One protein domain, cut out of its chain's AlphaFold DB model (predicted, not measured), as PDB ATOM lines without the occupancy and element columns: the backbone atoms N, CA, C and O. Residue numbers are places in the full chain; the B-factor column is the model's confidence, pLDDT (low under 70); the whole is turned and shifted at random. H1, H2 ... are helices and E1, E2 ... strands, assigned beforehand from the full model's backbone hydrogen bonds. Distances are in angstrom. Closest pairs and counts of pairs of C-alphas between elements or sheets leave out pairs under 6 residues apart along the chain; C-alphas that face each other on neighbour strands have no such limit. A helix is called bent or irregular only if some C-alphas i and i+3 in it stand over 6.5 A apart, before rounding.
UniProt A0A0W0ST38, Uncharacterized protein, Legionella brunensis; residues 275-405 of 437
ATOM      1  N   ASN A 275     -27.891 -42.425  53.432       87.75
ATOM      2  CA  ASN A 275     -28.015 -41.337  54.399       87.75
ATOM      3  C   ASN A 275     -28.069 -39.970  53.717       87.75
ATOM      4  O   ASN A 275     -28.892 -39.139  54.097       87.75
ATOM      5  N   ALA A 276     -27.254 -39.743  52.681       89.12
ATOM      6  CA  ALA A 276     -27.295 -38.499  51.922       89.12
ATOM      7  C   ALA A 276     -28.689 -38.257  51.316       89.12
ATOM      8  O   ALA A 276     -29.243 -37.171  51.478       89.12
ATOM      9  N   TYR A 277     -29.308 -39.264  50.694       88.25
ATOM     10  CA  TYR A 277     -30.671 -39.128  50.178       88.25
ATOM     11  C   TYR A 277     -31.695 -38.843  51.281       88.25
ATOM     12  O   TYR A 277     -32.505 -37.931  51.127       88.25
ATOM     13  N   ARG A 278     -31.645 -39.567  52.407       89.19
ATOM     14  CA  ARG A 278     -32.579 -39.370  53.529       89.19
ATOM     15  C   ARG A 278     -32.501 -37.962  54.110       89.19
ATOM     16  O   ARG A 278     -33.527 -37.298  54.238       89.19
ATOM     17  N   THR A 279     -31.292 -37.485  54.400       89.62
ATOM     18  CA  THR A 279     -31.080 -36.117  54.885       89.62
ATOM     19  C   THR A 279     -31.537 -35.094  53.850       89.62
ATOM     20  O   THR A 279     -32.176 -34.109  54.209       89.62
ATOM     21  N   CYS A 280     -31.279 -35.333  52.561       88.88
ATOM     22  CA  CYS A 280     -31.734 -34.444  51.499       88.88
ATOM     23  C   CYS A 280     -33.267 -34.348  51.444       88.88
ATOM     24  O   CYS A 280     -33.787 -33.242  51.344       88.88
ATOM     25  N   ILE A 281     -33.983 -35.475  51.541       86.00
ATOM     26  CA  ILE A 281     -35.455 -35.509  51.576       86.00
ATOM     27  C   ILE A 281     -35.971 -34.700  52.770       86.00
ATOM     28  O   ILE A 281     -36.731 -33.762  52.559       86.00
ATOM     29  N   ARG A 282     -35.468 -34.950  53.988       87.81
ATOM     30  CA  ARG A 282     -35.861 -34.171  55.175       87.81
ATOM     31  C   ARG A 282     -35.611 -32.671  54.997       87.81
ATOM     32  O   ARG A 282     -36.458 -31.864  55.356       87.81
ATOM     33  N   LEU A 283     -34.457 -32.276  54.450       87.06
ATOM     34  CA  LEU A 283     -34.153 -30.859  54.215       87.06
ATOM     35  C   LEU A 283     -35.135 -30.214  53.232       87.06
ATOM     36  O   LEU A 283     -35.476 -29.044  53.391       87.06
ATOM     37  N   TYR A 284     -35.593 -30.960  52.227       84.69
ATOM     38  CA  TYR A 284     -36.657 -30.498  51.346       84.69
ATOM     39  C   TYR A 284     -38.005 -30.410  52.083       84.69
ATOM     40  O   TYR A 284     -38.728 -29.443  51.846       84.69
ATOM     41  N   ASP A 285     -38.325 -31.355  52.976       83.62
ATOM     42  CA  ASP A 285     -39.559 -31.337  53.785       83.62
ATOM     43  C   ASP A 285     -39.579 -30.117  54.724       83.62
ATOM     44  O   ASP A 285     -40.581 -29.412  54.831       83.62
ATOM     45  N   GLU A 286     -38.447 -29.808  55.362       86.31
ATOM     46  CA  GLU A 286     -38.267 -28.611  56.191       86.31
ATOM     47  C   GLU A 286     -38.392 -27.328  55.367       86.31
ATOM     48  O   GLU A 286     -39.054 -26.378  55.788       86.31
ATOM     49  N   ALA A 287     -37.789 -27.306  54.175       84.12
ATOM     50  CA  ALA A 287     -37.863 -26.165  53.272       84.12
ATOM     51  C   ALA A 287     -39.301 -25.863  52.814       84.12
ATOM     52  O   ALA A 287     -39.616 -24.701  52.561       84.12
ATOM     53  N   LEU A 288     -40.190 -26.864  52.774       80.94
ATOM     54  CA  LEU A 288     -41.619 -26.651  52.530       80.94
ATOM     55  C   LEU A 288     -42.277 -25.824  53.643       80.94
ATOM     56  O   LEU A 288     -43.159 -25.014  53.369       80.94
ATOM     57  N   GLN A 289     -41.837 -26.011  54.887       85.00
ATOM     58  CA  GLN A 289     -42.399 -25.338  56.058       85.00
ATOM     59  C   GLN A 289     -41.793 -23.947  56.273       85.00
ATOM     60  O   GLN A 289     -42.501 -23.014  56.642       85.00
ATOM     61  N   ASN A 290     -40.483 -23.800  56.052       87.69
ATOM     62  CA  ASN A 290     -39.733 -22.595  56.423       87.69
ATOM     63  C   ASN A 290     -39.160 -21.798  55.231       87.69
ATOM     64  O   ASN A 290     -38.536 -20.757  55.433       87.69
ATOM     65  N   GLY A 291     -39.337 -22.275  53.995       82.12
ATOM     66  CA  GLY A 291     -38.872 -21.620  52.768       82.12
ATOM     67  C   GLY A 291     -37.363 -21.709  52.492       82.12
ATOM     68  O   GLY A 291     -36.884 -21.087  51.540       82.12
ATOM     69  N   GLN A 292     -36.584 -22.464  53.277       84.88
ATOM     70  CA  GLN A 292     -35.114 -22.517  53.188       84.88
ATOM     71  C   GLN A 292     -34.581 -23.480  52.108       84.88
ATOM     72  O   GLN A 292     -33.706 -24.312  52.354       84.88
ATOM     73  N   TRP A 293     -35.047 -23.324  50.868       82.56
ATOM     74  CA  TRP A 293     -34.687 -24.180  49.725       82.56
ATOM     75  C   TRP A 293     -33.185 -24.274  49.443       82.56
ATOM     76  O   TRP A 293     -32.682 -25.339  49.096       82.56
ATOM     77  N   ASN A 294     -32.450 -23.176  49.647       85.62
ATOM     78  CA  ASN A 294     -31.018 -23.111  49.346       85.62
ATOM     79  C   ASN A 294     -30.209 -24.151  50.135       85.62
ATOM     80  O   ASN A 294     -29.224 -24.668  49.620       85.62
ATOM     81  N   LYS A 295     -30.623 -24.468  51.370       88.06
ATOM     82  CA  LYS A 295     -29.950 -25.462  52.215       88.06
ATOM     83  C   LYS A 295     -30.100 -26.869  51.632       88.06
ATOM     84  O   LYS A 295     -29.120 -27.607  51.566       88.06
ATOM     85  N   ALA A 296     -31.306 -27.221  51.184       85.88
ATOM     86  CA  ALA A 296     -31.587 -28.504  50.546       85.88
ATOM     87  C   ALA A 296     -30.886 -28.626  49.182       85.88
ATOM     88  O   ALA A 296     -30.272 -29.652  48.900       85.88
ATOM     89  N   ASP A 297     -30.901 -27.560  48.374       84.06
ATOM     90  CA  ASP A 297     -30.207 -27.500  47.081       84.06
ATOM     91  C   ASP A 297     -28.691 -27.681  47.228       84.06
ATOM     92  O   ASP A 297     -28.065 -28.445  46.487       84.06
ATOM     93  N   ASP A 298     -28.091 -26.994  48.203       88.19
ATOM     94  CA  ASP A 298     -26.667 -27.120  48.479       88.19
ATOM     95  C   ASP A 298     -26.307 -28.527  48.938       88.19
ATOM     96  O   ASP A 298     -25.302 -29.073  48.479       88.19
ATOM     97  N   TYR A 299     -27.134 -29.125  49.794       90.56
ATOM     98  CA  TYR A 299     -26.933 -30.490  50.260       90.56
ATOM     99  C   TYR A 299     -27.077 -31.511  49.121       90.56
ATOM    100  O   TYR A 299     -26.236 -32.397  48.979       90.56
ATOM    101  N   TRP A 300     -28.087 -31.358  48.261       88.00
ATOM    102  CA  TRP A 300     -28.277 -32.174  47.060       88.00
ATOM    103  C   TRP A 300     -27.014 -32.181  46.195       88.00
ATOM    104  O   TRP A 300     -26.425 -33.223  45.919       88.00
ATOM    105  N   ARG A 301     -26.543 -30.997  45.810       87.81
ATOM    106  CA  ARG A 301     -25.378 -30.871  44.938       87.81
ATOM    107  C   ARG A 301     -24.101 -31.379  45.600       87.81
ATOM    108  O   ARG A 301     -23.350 -32.122  44.975       87.81
ATOM    109  N   LYS A 302     -23.830 -30.936  46.831       89.88
ATOM    110  CA  LYS A 302     -22.529 -31.136  47.480       89.88
ATOM    111  C   LYS A 302     -22.433 -32.487  48.164       89.88
ATOM    112  O   LYS A 302     -21.400 -33.123  48.054       89.88
ATOM    113  N   GLU A 303     -23.475 -32.941  48.847       90.56
ATOM    114  CA  GLU A 303     -23.402 -34.151  49.668       90.56
ATOM    115  C   GLU A 303     -23.981 -35.363  48.938       90.56
ATOM    116  O   GLU A 303     -23.303 -36.388  48.849       90.56
ATOM    117  N   VAL A 304     -25.155 -35.240  48.301       88.88
ATOM    118  CA  VAL A 304     -25.691 -36.345  47.481       88.88
ATOM    119  C   VAL A 304     -24.815 -36.574  46.252       88.88
ATOM    120  O   VAL A 304     -24.406 -37.706  46.013       88.88
ATOM    121  N   GLY A 305     -24.439 -35.520  45.520       88.12
ATOM    122  CA  GLY A 305     -23.568 -35.643  44.342       88.12
ATOM    123  C   GLY A 305     -22.191 -36.246  44.652       88.12
ATOM    124  O   GLY A 305     -21.690 -37.069  43.885       88.12
ATOM    125  N   LYS A 306     -21.583 -35.906  45.799       87.56
ATOM    126  CA  LYS A 306     -20.331 -36.548  46.241       87.56
ATOM    127  C   LYS A 306     -20.553 -38.014  46.598       87.56
ATOM    128  O   LYS A 306     -19.774 -38.852  46.156       87.56
ATOM    129  N   ALA A 307     -21.598 -38.330  47.368       87.62
ATOM    130  CA  ALA A 307     -21.912 -39.705  47.763       87.62
ATOM    131  C   ALA A 307     -22.172 -40.599  46.542       87.62
ATOM    132  O   ALA A 307     -21.609 -41.683  46.432       87.62
ATOM    133  N   GLN A 308     -22.940 -40.086  45.583       84.56
ATOM    134  CA  GLN A 308     -23.125 -40.666  44.260       84.56
ATOM    135  C   GLN A 308     -21.780 -40.957  43.595       84.56
ATOM    136  O   GLN A 308     -21.545 -42.058  43.107       84.56
ATOM    137  N   GLY A 309     -20.865 -39.987  43.626       79.69
ATOM    138  CA  GLY A 309     -19.545 -40.132  43.037       79.69
ATOM    139  C   GLY A 309     -18.665 -41.228  43.642       79.69
ATOM    140  O   GLY A 309     -17.775 -41.715  42.947       79.69
ATOM    141  N   TYR A 310     -18.914 -41.619  44.892       80.19
ATOM    142  CA  TYR A 310     -18.229 -42.733  45.549       80.19
ATOM    143  C   TYR A 310     -18.878 -44.095  45.260       80.19
ATOM    144  O   TYR A 310     -18.176 -45.106  45.296       80.19
ATOM    145  N   GLU A 311     -20.173 -44.110  44.932       79.38
ATOM    146  CA  GLU A 311     -20.988 -45.299  44.646       79.38
ATOM    147  C   GLU A 311     -21.281 -45.432  43.146       79.38
ATOM    148  O   GLU A 311     -22.433 -45.452  42.697       79.38
ATOM    149  N   ILE A 312     -20.221 -45.497  42.336       70.06
ATOM    150  CA  ILE A 312     -20.346 -45.434  40.873       70.06
ATOM    151  C   ILE A 312     -21.207 -46.564  40.286       70.06
ATOM    152  O   ILE A 312     -21.909 -46.339  39.304       70.06
ATOM    153  N   TRP A 313     -21.219 -47.743  40.907       67.19
ATOM    154  CA  TRP A 313     -22.058 -48.871  40.496       67.19
ATOM    155  C   TRP A 313     -23.554 -48.574  40.687       67.19
ATOM    156  O   TRP A 313     -24.360 -48.870  39.804       67.19
ATOM    157  N   VAL A 314     -23.935 -47.904  41.784       71.38
ATOM    158  CA  VAL A 314     -25.316 -47.440  42.006       71.38
ATOM    159  C   VAL A 314     -25.685 -46.403  40.954       71.38
ATOM    160  O   VAL A 314     -26.750 -46.491  40.343       71.38
ATOM    161  N   LEU A 315     -24.790 -45.444  40.700       73.19
ATOM    162  CA  LEU A 315     -24.997 -44.425  39.673       73.19
ATOM    163  C   LEU A 315     -25.195 -45.017  38.282       73.19
ATOM    164  O   LEU A 315     -26.086 -44.574  37.558       73.19
ATOM    165  N   GLN A 316     -24.398 -46.021  37.920       71.25
ATOM    166  CA  GLN A 316     -24.527 -46.736  36.655       71.25
ATOM    167  C   GLN A 316     -25.936 -47.312  36.507       71.25
ATOM    168  O   GLN A 316     -26.592 -47.056  35.500       71.25
ATOM    169  N   ARG A 317     -26.449 -47.995  37.542       71.31
ATOM    170  CA  ARG A 317     -27.811 -48.554  37.530       71.31
ATOM    171  C   ARG A 317     -28.896 -47.484  37.491       71.31
ATOM    172  O   ARG A 317     -29.887 -47.641  36.777       71.31
ATOM    173  N   LEU A 318     -28.713 -46.379  38.215       70.62
ATOM    174  CA  LEU A 318     -29.638 -45.242  38.175       70.62
ATOM    175  C   LEU A 318     -29.744 -44.652  36.760       70.62
ATOM    176  O   LEU A 318     -30.829 -44.230  36.350       70.62
ATOM    177  N   CYS A 319     -28.647 -44.667  36.002       73.50
ATOM    178  CA  CYS A 319     -28.565 -44.069  34.673       73.50
ATOM    179  C   CYS A 319     -28.907 -45.009  33.508       73.50
ATOM    180  O   CYS A 319     -28.948 -44.550  32.367       73.50
ATOM    181  N   GLU A 320     -29.216 -46.282  33.767       72.44
ATOM    182  CA  GLU A 320     -29.695 -47.214  32.741       72.44
ATOM    183  C   GLU A 320     -31.029 -46.730  32.138       72.44
ATOM    184  O   GLU A 320     -32.018 -46.457  32.843       72.44
ATOM    185  N   LEU A 321     -31.050 -46.625  30.804       65.81
ATOM    186  CA  LEU A 321     -32.237 -46.265  30.033       65.81
ATOM    187  C   LEU A 321     -33.313 -47.347  30.210       65.81
ATOM    188  O   LEU A 321     -33.009 -48.534  30.181       65.81
ATOM    189  N   ASN A 322     -34.574 -46.940  30.373       65.31
ATOM    190  CA  ASN A 322     -35.743 -47.826  30.506       65.31
ATOM    191  C   ASN A 322     -35.784 -48.726  31.757       65.31
ATOM    192  O   ASN A 322     -36.712 -49.521  31.881       65.31
ATOM    193  N   ARG A 323     -34.858 -48.592  32.717       65.50
ATOM    194  CA  ARG A 323     -34.960 -49.322  33.992       65.50
ATOM    195  C   ARG A 323     -36.034 -48.691  34.896       65.50
ATOM    196  O   ARG A 323     -35.850 -47.525  35.273       65.50
ATOM    197  N   PRO A 324     -37.118 -49.406  35.257       61.19
ATOM    198  CA  PRO A 324     -38.131 -48.895  36.176       61.19
ATOM    199  C   PRO A 324     -37.592 -48.830  37.615       61.19
ATOM    200  O   PRO A 324     -36.754 -49.635  38.014       61.19
ATOM    201  N   PHE A 325     -38.079 -47.859  38.395       60.97
ATOM    202  CA  PHE A 325     -37.756 -47.699  39.827       60.97
ATOM    203  C   PHE A 325     -38.562 -48.617  40.742       60.97
ATOM    204  O   PHE A 325     -38.198 -48.840  41.895       60.97
ATOM    205  N   THR A 326     -39.681 -49.115  40.227       55.97
ATOM    206  CA  THR A 326     -40.642 -49.938  40.949       55.97
ATOM    207  C   THR A 326     -40.631 -51.355  40.396       55.97
ATOM    208  O   THR A 326     -40.379 -51.576  39.212       55.97
ATOM    209  N   LEU A 327     -40.914 -52.314  41.274       51.28
ATOM    210  CA  LEU A 327     -41.040 -53.731  40.943       51.28
ATOM    211  C   LEU A 327     -42.160 -53.986  39.902       51.28
ATOM    212  O   LEU A 327     -43.123 -53.218  39.857       51.28
ATOM    213  N   PRO A 328     -42.077 -55.082  39.118       49.16
ATOM    214  CA  PRO A 328     -41.036 -56.106  39.167       49.16
ATOM    215  C   PRO A 328     -39.781 -55.710  38.382       49.16
ATOM    216  O   PRO A 328     -39.841 -55.149  37.291       49.16
ATOM    217  N   LEU A 329     -38.627 -56.039  38.967       52.06
ATOM    218  CA  LEU A 329     -37.321 -55.945  38.325       52.06
ATOM    219  C   LEU A 329     -37.319 -56.869  37.100       52.06
ATOM    220  O   LEU A 329     -37.430 -58.087  37.233       52.06
ATOM    221  N   ILE A 330     -37.223 -56.287  35.909       47.06
ATOM    222  CA  ILE A 330     -36.990 -57.040  34.674       47.06
ATOM    223  C   ILE A 330     -35.587 -57.661  34.768       47.06
ATOM    224  O   ILE A 330     -34.666 -57.025  35.286       47.06
ATOM    225  N   GLN A 331     -35.431 -58.904  34.294       46.47
ATOM    226  CA  GLN A 331     -34.121 -59.543  34.138       46.47
ATOM    227  C   GLN A 331     -33.196 -58.597  33.368       46.47
ATOM    228  O   GLN A 331     -33.517 -58.172  32.263       46.47
ATOM    229  N   LEU A 332     -32.084 -58.221  33.993       44.66
ATOM    230  CA  LEU A 332     -31.187 -57.211  33.448       44.66
ATOM    231  C   LEU A 332     -30.447 -57.764  32.225       44.66
ATOM    232  O   LEU A 332     -29.814 -58.819  32.316       44.66
ATOM    233  N   ASP A 333     -30.500 -57.012  31.125       45.09
ATOM    234  CA  ASP A 333     -29.649 -57.195  29.949       45.09
ATOM    235  C   ASP A 333     -28.156 -56.981  30.286       45.09
ATOM    236  O   ASP A 333     -27.766 -56.630  31.407       45.09
ATOM    237  N   GLU A 334     -27.301 -57.192  29.282       46.06
ATOM    238  CA  GLU A 334     -25.863 -56.933  29.333       46.06
ATOM    239  C   GLU A 334     -25.546 -55.501  29.812       46.06
ATOM    240  O   GLU A 334     -26.114 -54.508  29.349       46.06
ATOM    241  N   PHE A 335     -24.625 -55.410  30.770       48.34
ATOM    242  CA  PHE A 335     -24.209 -54.170  31.418       48.34
ATOM    243  C   PHE A 335     -23.440 -53.265  30.449       48.34
ATOM    244  O   PHE A 335     -22.568 -53.733  29.719       48.34
ATOM    245  N   LYS A 336     -23.725 -51.955  30.466       54.41
ATOM    246  CA  LYS A 336     -23.084 -50.978  29.572       54.41
ATOM    247  C   LYS A 336     -22.373 -49.890  30.370       54.41
ATOM    248  O   LYS A 336     -23.009 -49.111  31.077       54.41
ATOM    249  N   ARG A 337     -21.047 -49.820  30.230       56.97
ATOM    250  CA  ARG A 337     -20.247 -48.688  30.722       56.97
ATOM    251  C   ARG A 337     -20.353 -47.505  29.771       56.97
ATOM    252  O   ARG A 337     -20.454 -47.686  28.564       56.97
ATOM    253  N   GLY A 338     -20.307 -46.302  30.343       61.66
ATOM    254  CA  GLY A 338     -20.587 -45.057  29.633       61.66
ATOM    255  C   GLY A 338     -22.081 -44.757  29.664       61.66
ATOM    256  O   GLY A 338     -22.848 -45.251  28.843       61.66
ATOM    257  N   PHE A 339     -22.498 -43.959  30.642       73.06
ATOM    258  CA  PHE A 339     -23.873 -43.488  30.737       73.06
ATOM    259  C   PHE A 339     -23.895 -41.973  30.598       73.06
ATOM    260  O   PHE A 339     -23.128 -41.243  31.234       73.06
ATOM    261  N   THR A 340     -24.778 -41.515  29.720       75.94
ATOM    262  CA  THR A 340     -25.018 -40.104  29.471       75.94
ATOM    263  C   THR A 340     -26.157 -39.620  30.344       75.94
ATOM    264  O   THR A 340     -27.185 -40.290  30.476       75.94
ATOM    265  N   VAL A 341     -26.009 -38.424  30.891       79.25
ATOM    266  CA  VAL A 341     -27.110 -37.705  31.523       79.25
ATOM    267  C   VAL A 341     -27.425 -36.469  30.727       79.25
ATOM    268  O   VAL A 341     -26.548 -35.828  30.153       79.25
ATOM    269  N   TYR A 342     -28.696 -36.106  30.718       80.25
ATOM    270  CA  TYR A 342     -29.073 -34.807  30.207       80.25
ATOM    271  C   TYR A 342     -28.771 -33.747  31.273       80.25
ATOM    272  O   TYR A 342     -29.420 -33.710  32.325       80.25
ATOM    273  N   ASN A 343     -27.761 -32.911  31.030       79.06
ATOM    274  CA  ASN A 343     -27.431 -31.790  31.898       79.06
ATOM    275  C   ASN A 343     -28.334 -30.603  31.543       79.06
ATOM    276  O   ASN A 343     -28.138 -29.925  30.534       79.06
ATOM    277  N   TYR A 344     -29.313 -30.328  32.409       75.50
ATOM    278  CA  TYR A 344     -30.269 -29.234  32.209       75.50
ATOM    279  C   TYR A 344     -29.638 -27.844  32.312       75.50
ATOM    280  O   TYR A 344     -30.196 -26.895  31.774       75.50
ATOM    281  N   GLN A 345     -28.503 -27.701  33.001       71.25
ATOM    282  CA  GLN A 345     -27.791 -26.424  33.055       71.25
ATOM    283  C   GLN A 345     -27.144 -26.111  31.705       71.25
ATOM    284  O   GLN A 345     -27.163 -24.969  31.259       71.25
ATOM    285  N   MET A 346     -26.580 -27.132  31.066       76.31
ATOM    286  CA  MET A 346     -25.852 -26.991  29.805       76.31
ATOM    287  C   MET A 346     -26.730 -27.259  28.574       76.31
ATOM    288  O   MET A 346     -26.257 -27.106  27.451       76.31
ATOM    289  N   ASN A 347     -27.989 -27.660  28.784       81.06
ATOM    290  CA  ASN A 347     -28.959 -28.019  27.748       81.06
ATOM    291  C   ASN A 347     -28.414 -29.056  26.743       81.06
ATOM    292  O   ASN A 347     -28.649 -28.950  25.539       81.06
ATOM    293  N   LYS A 348     -27.652 -30.046  27.226       83.56
ATOM    294  CA  LYS A 348     -26.996 -31.066  26.391       83.56
ATOM    295  C   LYS A 348     -26.851 -32.400  27.121       83.56
ATOM    296  O   LYS A 348     -26.913 -32.458  28.349       83.56
ATOM    297  N   GLU A 349     -26.628 -33.465  26.360       82.62
ATOM    298  CA  GLU A 349     -26.199 -34.748  26.914       82.62
ATOM    299  C   GLU A 349     -24.706 -34.688  27.269       82.62
ATOM    300  O   GLU A 349     -23.882 -34.208  26.489       82.62
ATOM    301  N   GLU A 350     -24.365 -35.149  28.468       80.31
ATOM    302  CA  GLU A 350     -22.997 -35.238  28.972       80.31
ATOM    303  C   GLU A 350     -22.707 -36.673  29.385       80.31
ATOM    304  O   GLU A 350     -23.527 -37.313  30.047       80.31
ATOM    305  N   SER A 351     -21.538 -37.188  29.002       80.12
ATOM    306  CA  SER A 351     -21.068 -38.458  29.546       80.12
ATOM    307  C   SER A 351     -20.607 -38.237  30.978       80.12
ATOM    308  O   SER A 351     -19.714 -37.426  31.215       80.12
ATOM    309  N   LEU A 352     -21.176 -38.981  31.926       76.81
ATOM    310  CA  LEU A 352     -20.703 -38.931  33.308       76.81
ATOM    311  C   LEU A 352     -19.397 -39.678  33.504       76.81
ATOM    312  O   LEU A 352     -18.703 -39.425  34.479       76.81
ATOM    313  N   VAL A 353     -19.057 -40.586  32.594       71.50
ATOM    314  CA  VAL A 353     -17.781 -41.290  32.612       71.50
ATOM    315  C   VAL A 353     -17.121 -41.114  31.250       71.50
ATOM    316  O   VAL A 353     -17.624 -41.622  30.250       71.50
ATOM    317  N   SER A 354     -16.006 -40.386  31.201       65.69
ATOM    318  CA  SER A 354     -15.172 -40.228  30.001       65.69
ATOM    319  C   SER A 354     -13.783 -40.770  30.292       65.69
ATOM    320  O   SER A 354     -13.172 -40.378  31.283       65.69
ATOM    321  N   ASP A 355     -13.283 -41.680  29.454       63.41
ATOM    322  CA  ASP A 355     -11.953 -42.291  29.612       63.41
ATOM    323  C   ASP A 355     -11.741 -42.930  30.998       63.41
ATOM    324  O   ASP A 355     -10.708 -42.766  31.651       63.41
ATOM    325  N   GLY A 356     -12.786 -43.600  31.495       58.69
ATOM    326  CA  GLY A 356     -12.833 -44.194  32.831       58.69
ATOM    327  C   GLY A 356     -12.995 -43.181  33.967       58.69
ATOM    328  O   GLY A 356     -13.213 -43.597  35.095       58.69
ATOM    329  N   LYS A 357     -12.940 -41.867  33.705       66.06
ATOM    330  CA  LYS A 357     -13.033 -40.807  34.719       66.06
ATOM    331  C   LYS A 357     -14.454 -40.316  34.904       66.06
ATOM    332  O   LYS A 357     -15.114 -39.941  33.940       66.06
ATOM    333  N   LEU A 358     -14.888 -40.274  36.159       73.69
ATOM    334  CA  LEU A 358     -16.159 -39.674  36.536       73.69
ATOM    335  C   LEU A 358     -16.096 -38.149  36.377       73.69
ATOM    336  O   LEU A 358     -15.057 -37.545  36.645       73.69
ATOM    337  N   ASP A 359     -17.201 -37.537  35.960       78.12
ATOM    338  CA  ASP A 359     -17.293 -36.090  35.775       78.12
ATOM    339  C   ASP A 359     -16.889 -35.346  37.063       78.12
ATOM    340  O   ASP A 359     -17.469 -35.546  38.138       78.12
ATOM    341  N   ALA A 360     -15.885 -34.471  36.947       74.81
ATOM    342  CA  ALA A 360     -15.355 -33.665  38.047       74.81
ATOM    343  C   ALA A 360     -16.397 -32.693  38.638       74.81
ATOM    344  O   ALA A 360     -16.249 -32.209  39.763       74.81
ATOM    345  N   ASN A 361     -17.468 -32.422  37.894       83.56
ATOM    346  CA  ASN A 361     -18.568 -31.555  38.291       83.56
ATOM    347  C   ASN A 361     -19.626 -32.271  39.148       83.56
ATOM    348  O   ASN A 361     -20.415 -31.613  39.834       83.56
ATOM    349  N   LEU A 362     -19.641 -33.608  39.165       83.69
ATOM    350  CA  LEU A 362     -20.527 -34.378  40.031       83.69
ATOM    351  C   LEU A 362     -20.054 -34.283  41.490       83.69
ATOM    352  O   LEU A 362     -18.940 -34.708  41.816       83.69
ATOM    353  N   GLY A 363     -20.915 -33.742  42.357       82.50
ATOM    354  CA  GLY A 363     -20.609 -33.449  43.763       82.50
ATOM    355  C   GLY A 363     -20.070 -32.039  44.025       82.50
ATOM    356  O   GLY A 363     -19.852 -31.667  45.179       82.50
ATOM    357  N   THR A 364     -19.853 -31.244  42.976       82.31
ATOM    358  CA  THR A 364     -19.387 -29.851  43.079       82.31
ATOM    359  C   THR A 364     -20.380 -28.899  42.441       82.31
ATOM    360  O   THR A 364     -20.844 -27.970  43.099       82.31
ATOM    361  N   HIS A 365     -20.754 -29.174  41.194       82.12
ATOM    362  CA  HIS A 365     -21.724 -28.406  40.437       82.12
ATOM    363  C   HIS A 365     -23.068 -29.087  40.373       82.12
ATOM    364  O   HIS A 365     -24.030 -28.354  40.358       82.12
ATOM    365  N   PHE A 366     -23.192 -30.414  40.359       82.81
ATOM    366  CA  PHE A 366     -24.505 -31.064  40.280       82.81
ATOM    367  C   PHE A 366     -24.573 -32.394  41.029       82.81
ATOM    368  O   PHE A 366     -23.555 -32.972  41.408       82.81
ATOM    369  N   ALA A 367     -25.801 -32.884  41.183       86.31
ATOM    370  CA  ALA A 367     -26.106 -34.277  41.478       86.31
ATOM    371  C   ALA A 367     -27.123 -34.816  40.461       86.31
ATOM    372  O   ALA A 367     -27.731 -34.053  39.695       86.31
ATOM    373  N   ILE A 368     -27.246 -36.138  40.408       83.88
ATOM    374  CA  ILE A 368     -28.016 -36.852  39.389       83.88
ATOM    375  C   ILE A 368     -29.326 -37.336  39.988       83.88
ATOM    376  O   ILE A 368     -29.345 -37.874  41.086       83.88
ATOM    377  N   TYR A 369     -30.412 -37.189  39.247       78.31
ATOM    378  CA  TYR A 369     -31.702 -37.795  39.563       78.31
ATOM    379  C   TYR A 369     -32.296 -38.378  38.284       78.31
ATOM    380  O   TYR A 369     -31.851 -38.040  37.180       78.31
ATOM    381  N   LYS A 370     -33.335 -39.209  38.377       73.25
ATOM    382  CA  LYS A 370     -34.026 -39.669  37.162       73.25
ATOM    383  C   LYS A 370     -35.213 -38.786  36.790       73.25
ATOM    384  O   LYS A 370     -36.089 -38.465  37.591       73.25
ATOM    385  N   GLY A 371     -35.201 -38.329  35.541       65.94
ATOM    386  CA  GLY A 371     -36.195 -37.431  34.971       65.94
ATOM    387  C   GLY A 371     -37.474 -38.135  34.513       65.94
ATOM    388  O   GLY A 371     -37.564 -39.358  34.477       65.94
ATOM    389  N   ALA A 372     -38.462 -37.328  34.107       61.16
ATOM    390  CA  ALA A 372     -39.807 -37.773  33.715       61.16
ATOM    391  C   ALA A 372     -39.848 -38.741  32.517       61.16
ATOM    392  O   ALA A 372     -40.826 -39.456  32.344       61.16
ATOM    393  N   SER A 373     -38.800 -38.778  31.692       59.62
ATOM    394  CA  SER A 373     -38.697 -39.652  30.518       59.62
ATOM    395  C   SER A 373     -37.873 -40.918  30.781       59.62
ATOM    396  O   SER A 373     -37.271 -41.448  29.850       59.62
ATOM    397  N   TRP A 374     -37.749 -41.346  32.043       63.66
ATOM    398  CA  TRP A 374     -36.923 -42.495  32.457       63.66
ATOM    399  C   TRP A 374     -35.429 -42.359  32.115       63.66
ATOM    400  O   TRP A 374     -34.690 -43.343  32.137       63.66
ATOM    401  N   ARG A 375     -34.973 -41.134  31.827       66.06
ATOM    402  CA  ARG A 375     -33.570 -40.784  31.572       66.06
ATOM    403  C   ARG A 375     -32.957 -40.148  32.812       66.06
ATOM    404  O   ARG A 375     -33.584 -39.283  33.428       66.06
ATOM    405  N   ALA A 376     -31.730 -40.526  33.157       70.69
ATOM    406  CA  ALA A 376     -30.984 -39.812  34.182       70.69
ATOM    407  C   ALA A 376     -30.665 -38.377  33.739       70.69
ATOM    408  O   ALA A 376     -30.495 -38.069  32.557       70.69
ATOM    409  N   SER A 377     -30.682 -37.477  34.708       72.44
ATOM    410  CA  SER A 377     -30.659 -36.034  34.522       72.44
ATOM    411  C   SER A 377     -29.737 -35.406  35.560       72.44
ATOM    412  O   SER A 377     -29.807 -35.755  36.736       72.44
ATOM    413  N   ALA A 378     -28.901 -34.459  35.142       68.56
ATOM    414  CA  ALA A 378     -28.024 -33.700  36.032       68.56
ATOM    415  C   ALA A 378     -28.553 -32.273  36.229       68.56
ATOM    416  O   ALA A 378     -29.018 -31.634  35.276       68.56
ATOM    417  N   ARG A 379     -28.488 -31.770  37.471       69.69
ATOM    418  CA  ARG A 379     -28.886 -30.396  37.829       69.69
ATOM    419  C   ARG A 379     -28.032 -29.807  38.956       69.69
ATOM    420  O   ARG A 379     -27.750 -30.488  39.939       69.69
ATOM    421  N   ASN A 380     -27.675 -28.525  38.812       60.53
ATOM    422  CA  ASN A 380     -26.809 -27.787  39.744       60.53
ATOM    423  C   ASN A 380     -27.528 -27.196  40.954       60.53
ATOM    424  O   ASN A 380     -27.025 -27.178  42.069       60.53
ATOM    425  N   THR A 381     -28.771 -26.813  40.748       53.31
ATOM    426  CA  THR A 381     -29.726 -26.487  41.802       53.31
ATOM    427  C   THR A 381     -30.885 -27.457  41.651       53.31
ATOM    428  O   THR A 381     -31.202 -27.823  40.512       53.31
ATOM    429  N   GLY A 382     -31.586 -27.829  42.719       47.09
ATOM    430  CA  GLY A 382     -32.950 -28.321  42.581       47.09
ATOM    431  C   GLY A 382     -33.812 -27.193  42.015       47.09
ATOM    432  O   GLY A 382     -34.541 -26.532  42.741       47.09
ATOM    433  N   SER A 383     -33.733 -26.925  40.705       43.28
ATOM    434  CA  SER A 383     -34.455 -25.848  40.011       43.28
ATOM    435  C   SER A 383     -35.963 -26.118  39.905       43.28
ATOM    436  O   SER A 383     -36.600 -25.833  38.898       43.28
ATOM    437  N   TRP A 384     -36.548 -26.627  40.986       49.22
ATOM    438  CA  TRP A 384     -37.933 -26.457  41.408       49.22
ATOM    439  C   TRP A 384     -38.292 -24.971  41.558       49.22
ATOM    440  O   TRP A 384     -39.449 -24.595  41.419       49.22
ATOM    441  N   LYS A 385     -37.289 -24.093  41.725       41.16
ATOM    442  CA  LYS A 385     -37.469 -22.632  41.669       41.16
ATOM    443  C   LYS A 385     -38.022 -22.102  40.338       41.16
ATOM    444  O   LYS A 385     -38.537 -20.990  40.329       41.16
ATOM    445  N   VAL A 386     -37.946 -22.853  39.232       40.12
ATOM    446  CA  VAL A 386     -38.450 -22.415  37.916       40.12
ATOM    447  C   VAL A 386     -39.549 -23.369  37.437       40.12
ATOM    448  O   VAL A 386     -39.347 -24.200  36.558       40.12
ATOM    449  N   GLY A 387     -40.722 -23.275  38.066       40.59
ATOM    450  CA  GLY A 387     -41.979 -23.791  37.510       40.59
ATOM    451  C   GLY A 387     -42.323 -25.261  37.764       40.59
ATOM    452  O   GLY A 387     -43.336 -25.720  37.246       40.59
ATOM    453  N   ILE A 388     -41.548 -25.999  38.566       45.69
ATOM    454  CA  ILE A 388     -41.952 -27.336  39.016       45.69
ATOM    455  C   ILE A 388     -42.171 -27.287  40.529       45.69
ATOM    456  O   ILE A 388     -41.228 -27.096  41.290       45.69
ATOM    457  N   SER A 389     -43.422 -27.422  40.969       50.84
ATOM    458  CA  SER A 389     -43.790 -27.443  42.385       50.84
ATOM    459  C   SER A 389     -43.121 -28.602  43.124       50.84
ATOM    460  O   SER A 389     -42.825 -29.653  42.552       50.84
ATOM    461  N   TRP A 390     -42.929 -28.431  44.434       49.59
ATOM    462  CA  TRP A 390     -42.395 -29.445  45.348       49.59
ATOM    463  C   TRP A 390     -43.098 -30.814  45.239       49.59
ATOM    464  O   TRP A 390     -42.471 -31.854  45.434       49.59
ATOM    465  N   SER A 391     -44.360 -30.815  44.785       55.38
ATOM    466  CA  SER A 391     -45.137 -32.002  44.404       55.38
ATOM    467  C   SER A 391     -44.482 -32.908  43.354       55.38
ATOM    468  O   SER A 391     -44.992 -33.995  43.114       55.38
ATOM    469  N   ALA A 392     -43.382 -32.503  42.718       61.50
ATOM    470  CA  ALA A 392     -42.615 -33.361  41.819       61.50
ATOM    471  C   ALA A 392     -41.154 -33.593  42.262       61.50
ATOM    472  O   ALA A 392     -40.491 -34.433  41.656       61.50
ATOM    473  N   ALA A 393     -40.668 -32.919  43.315       64.00
ATOM    474  CA  ALA A 393     -39.293 -33.018  43.821       64.00
ATOM    475  C   ALA A 393     -39.080 -34.187  44.770       64.00
ATOM    476  O   ALA A 393     -38.335 -35.120  44.461       64.00
ATOM    477  N   ALA A 394     -39.776 -34.143  45.905       67.25
ATOM    478  CA  ALA A 394     -39.726 -35.182  46.915       67.25
ATOM    479  C   ALA A 394     -40.116 -36.551  46.337       67.25
ATOM    480  O   ALA A 394     -39.374 -37.500  46.574       67.25
ATOM    481  N   PRO A 395     -41.141 -36.675  45.463       73.25
ATOM    482  CA  PRO A 395     -41.423 -37.934  44.778       73.25
ATOM    483  C   PRO A 395     -40.249 -38.495  43.966       73.25
ATOM    484  O   PRO A 395     -40.065 -39.706  43.935       73.25
ATOM    485  N   ARG A 396     -39.430 -37.649  43.324       75.56
ATOM    486  CA  ARG A 396     -38.270 -38.110  42.537       75.56
ATOM    487  C   ARG A 396     -37.094 -38.519  43.410       75.56
ATOM    488  O   ARG A 396     -36.489 -39.546  43.146       75.56
ATOM    489  N   LEU A 397     -36.803 -37.756  44.461       74.56
ATOM    490  CA  LEU A 397     -35.768 -38.128  45.430       74.56
ATOM    491  C   LEU A 397     -36.142 -39.401  46.184       74.56
ATOM    492  O   LEU A 397     -35.288 -40.243  46.441       74.56
ATOM    493  N   LEU A 398     -37.425 -39.554  46.501       77.81
ATOM    494  CA  LEU A 398     -37.964 -40.768  47.086       77.81
ATOM    495  C   LEU A 398     -37.847 -41.949  46.118       77.81
ATOM    496  O   LEU A 398     -37.416 -43.017  46.534       77.81
ATOM    497  N   LEU A 399     -38.173 -41.767  44.835       78.50
ATOM    498  CA  LEU A 399     -37.936 -42.789  43.809       78.50
ATOM    499  C   LEU A 399     -36.459 -43.192  43.753       78.50
ATOM    500  O   LEU A 399     -36.164 -44.384  43.789       78.50
ATOM    501  N   ASP A 400     -35.538 -42.227  43.732       77.62
ATOM    502  CA  ASP A 400     -34.101 -42.505  43.748       77.62
ATOM    503  C   ASP A 400     -33.697 -43.277  45.013       77.62
ATOM    504  O   ASP A 400     -33.016 -44.294  44.907       77.62
ATOM    505  N   LEU A 401     -34.176 -42.869  46.192       82.25
ATOM    506  CA  LEU A 401     -33.941 -43.583  47.448       82.25
ATOM    507  C   LEU A 401     -34.458 -45.027  47.391       82.25
ATOM    508  O   LEU A 401     -33.730 -45.947  47.758       82.25
ATOM    509  N   ILE A 402     -35.678 -45.239  46.888       81.56
ATOM    510  CA  ILE A 402     -36.268 -46.570  46.699       81.56
ATOM    511  C   ILE A 402     -35.382 -47.413  45.775       81.56
ATOM    512  O   ILE A 402     -35.075 -48.560  46.104       81.56
ATOM    513  N   ALA A 403     -34.926 -46.861  44.646       77.06
ATOM    514  CA  ALA A 403     -34.017 -47.572  43.750       77.06
ATOM    515  C   ALA A 403     -32.692 -47.911  44.420       77.06
ATOM    516  O   ALA A 403     -32.258 -49.052  44.314       77.06
ATOM    517  N   VAL A 404     -32.059 -46.966  45.122       78.69
ATOM    518  CA  VAL A 404     -30.796 -47.228  45.821       78.69
ATOM    519  C   VAL A 404     -30.977 -48.340  46.851       78.69
ATOM    520  O   VAL A 404     -30.189 -49.282  46.861       78.69
ATOM    521  N   CYS A 405     -32.037 -48.296  47.660       80.56
ATOM    522  CA  CYS A 405     -32.359 -49.365  48.604       80.56
ATOM    523  C   CYS A 405     -32.544 -50.718  47.903       80.56
ATOM    524  O   CYS A 405     -31.990 -51.723  48.350       80.56
TER     525      CYS A 405
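This is residues 275 to 405 of the 437 residues of an uncharacterized protein of Legionella brunensis (UniProt A0A0W0ST38). Three long helices, H1, H2 and H4, run nearly side by side, H1 packing on both of the others, and the edge strand E3 of a strongly twisted four-strand sheet lies near the middle of the domain, next to both H2 and H4. The short H3 sits near one end of H2 and H4, and the sheet reaches away from the helices to its other edge, E2, while residues 320 to 339 make a wide loop far from the middle. The printed part has 131 residues, with four named helices and four named strands in the order H1 H2 H3 E1 E2 E3 E4 H4. The sheet is mixed, in the order E2, E1, E4, E3, and the class is mixed, helices and strands. The whole is compact, with a radius of gyration of the C-alphas of 14.2 A and spans of 46 by 33 by 27 A.

H1, residues 275 to 290, begins at C-alpha 275 (-28.015, -41.337, 54.399) and is 22.2 A long. H2, residues 293 to 310, is 25.1 A long, and H3 is residues 312 to 319. The strands are E1, residues 340 to 343, E2, residues 348 to 351, E3, residues 367 to 370, beginning at C-alpha 367 (-26.106, -34.277, 41.478), and E4, residues 376 to 379. H4, residues 390 to 405, is 22.5 A long and ends at C-alpha 405 (-32.359, -49.365, 48.604); it is only just irregular, with C-alphas 391 and 394 6.8 A apart.

H1 and H2 are a helical hairpin and touch, closest at the C-alphas of Leu 283 and Ala 296, 5.1 A, at a shallow tilt of 7 degrees, opposite ways. H1 touches H4, closest at the C-alphas of Tyr 277 and Leu 401, 6.2 A, at a shallow tilt of 15 degrees, opposite ways. H2 and H4 are apart. H3 touches H4, which touches it with residues 400 to 404 alone, at a steep tilt of 49 degrees, opposite ways; the closest C-alphas are those of Val 314 and Val 404, 6.7 A apart. H2 only grazes the sheet with residues 297 to 309, and H4 only grazes it with residues 393 to 400. E1 and E2 are an antiparallel hairpin, with N 341 and O 350 2.8 A apart. E1 and E4 are parallel, with N 378 and O 342 3.0 A apart. E3 and E4 are an antiparallel hairpin, with N 377 and O 369 2.8 A apart. In H3 every O i to N i+4 pair is within hydrogen-bond range; in H1 11 of 12 are, in H2 12 of 14 and in H4 9 of 12.

The C-alphas farthest apart are those of Asn 290 and Glu 334, 45.9 A. The printed part has no cut. The links H3 to E1 and E2 to E3 are long. The mean pLDDT of the printed part is 72.5, and 45 residues are under 70, among them 321 to 338 and 378 to 394.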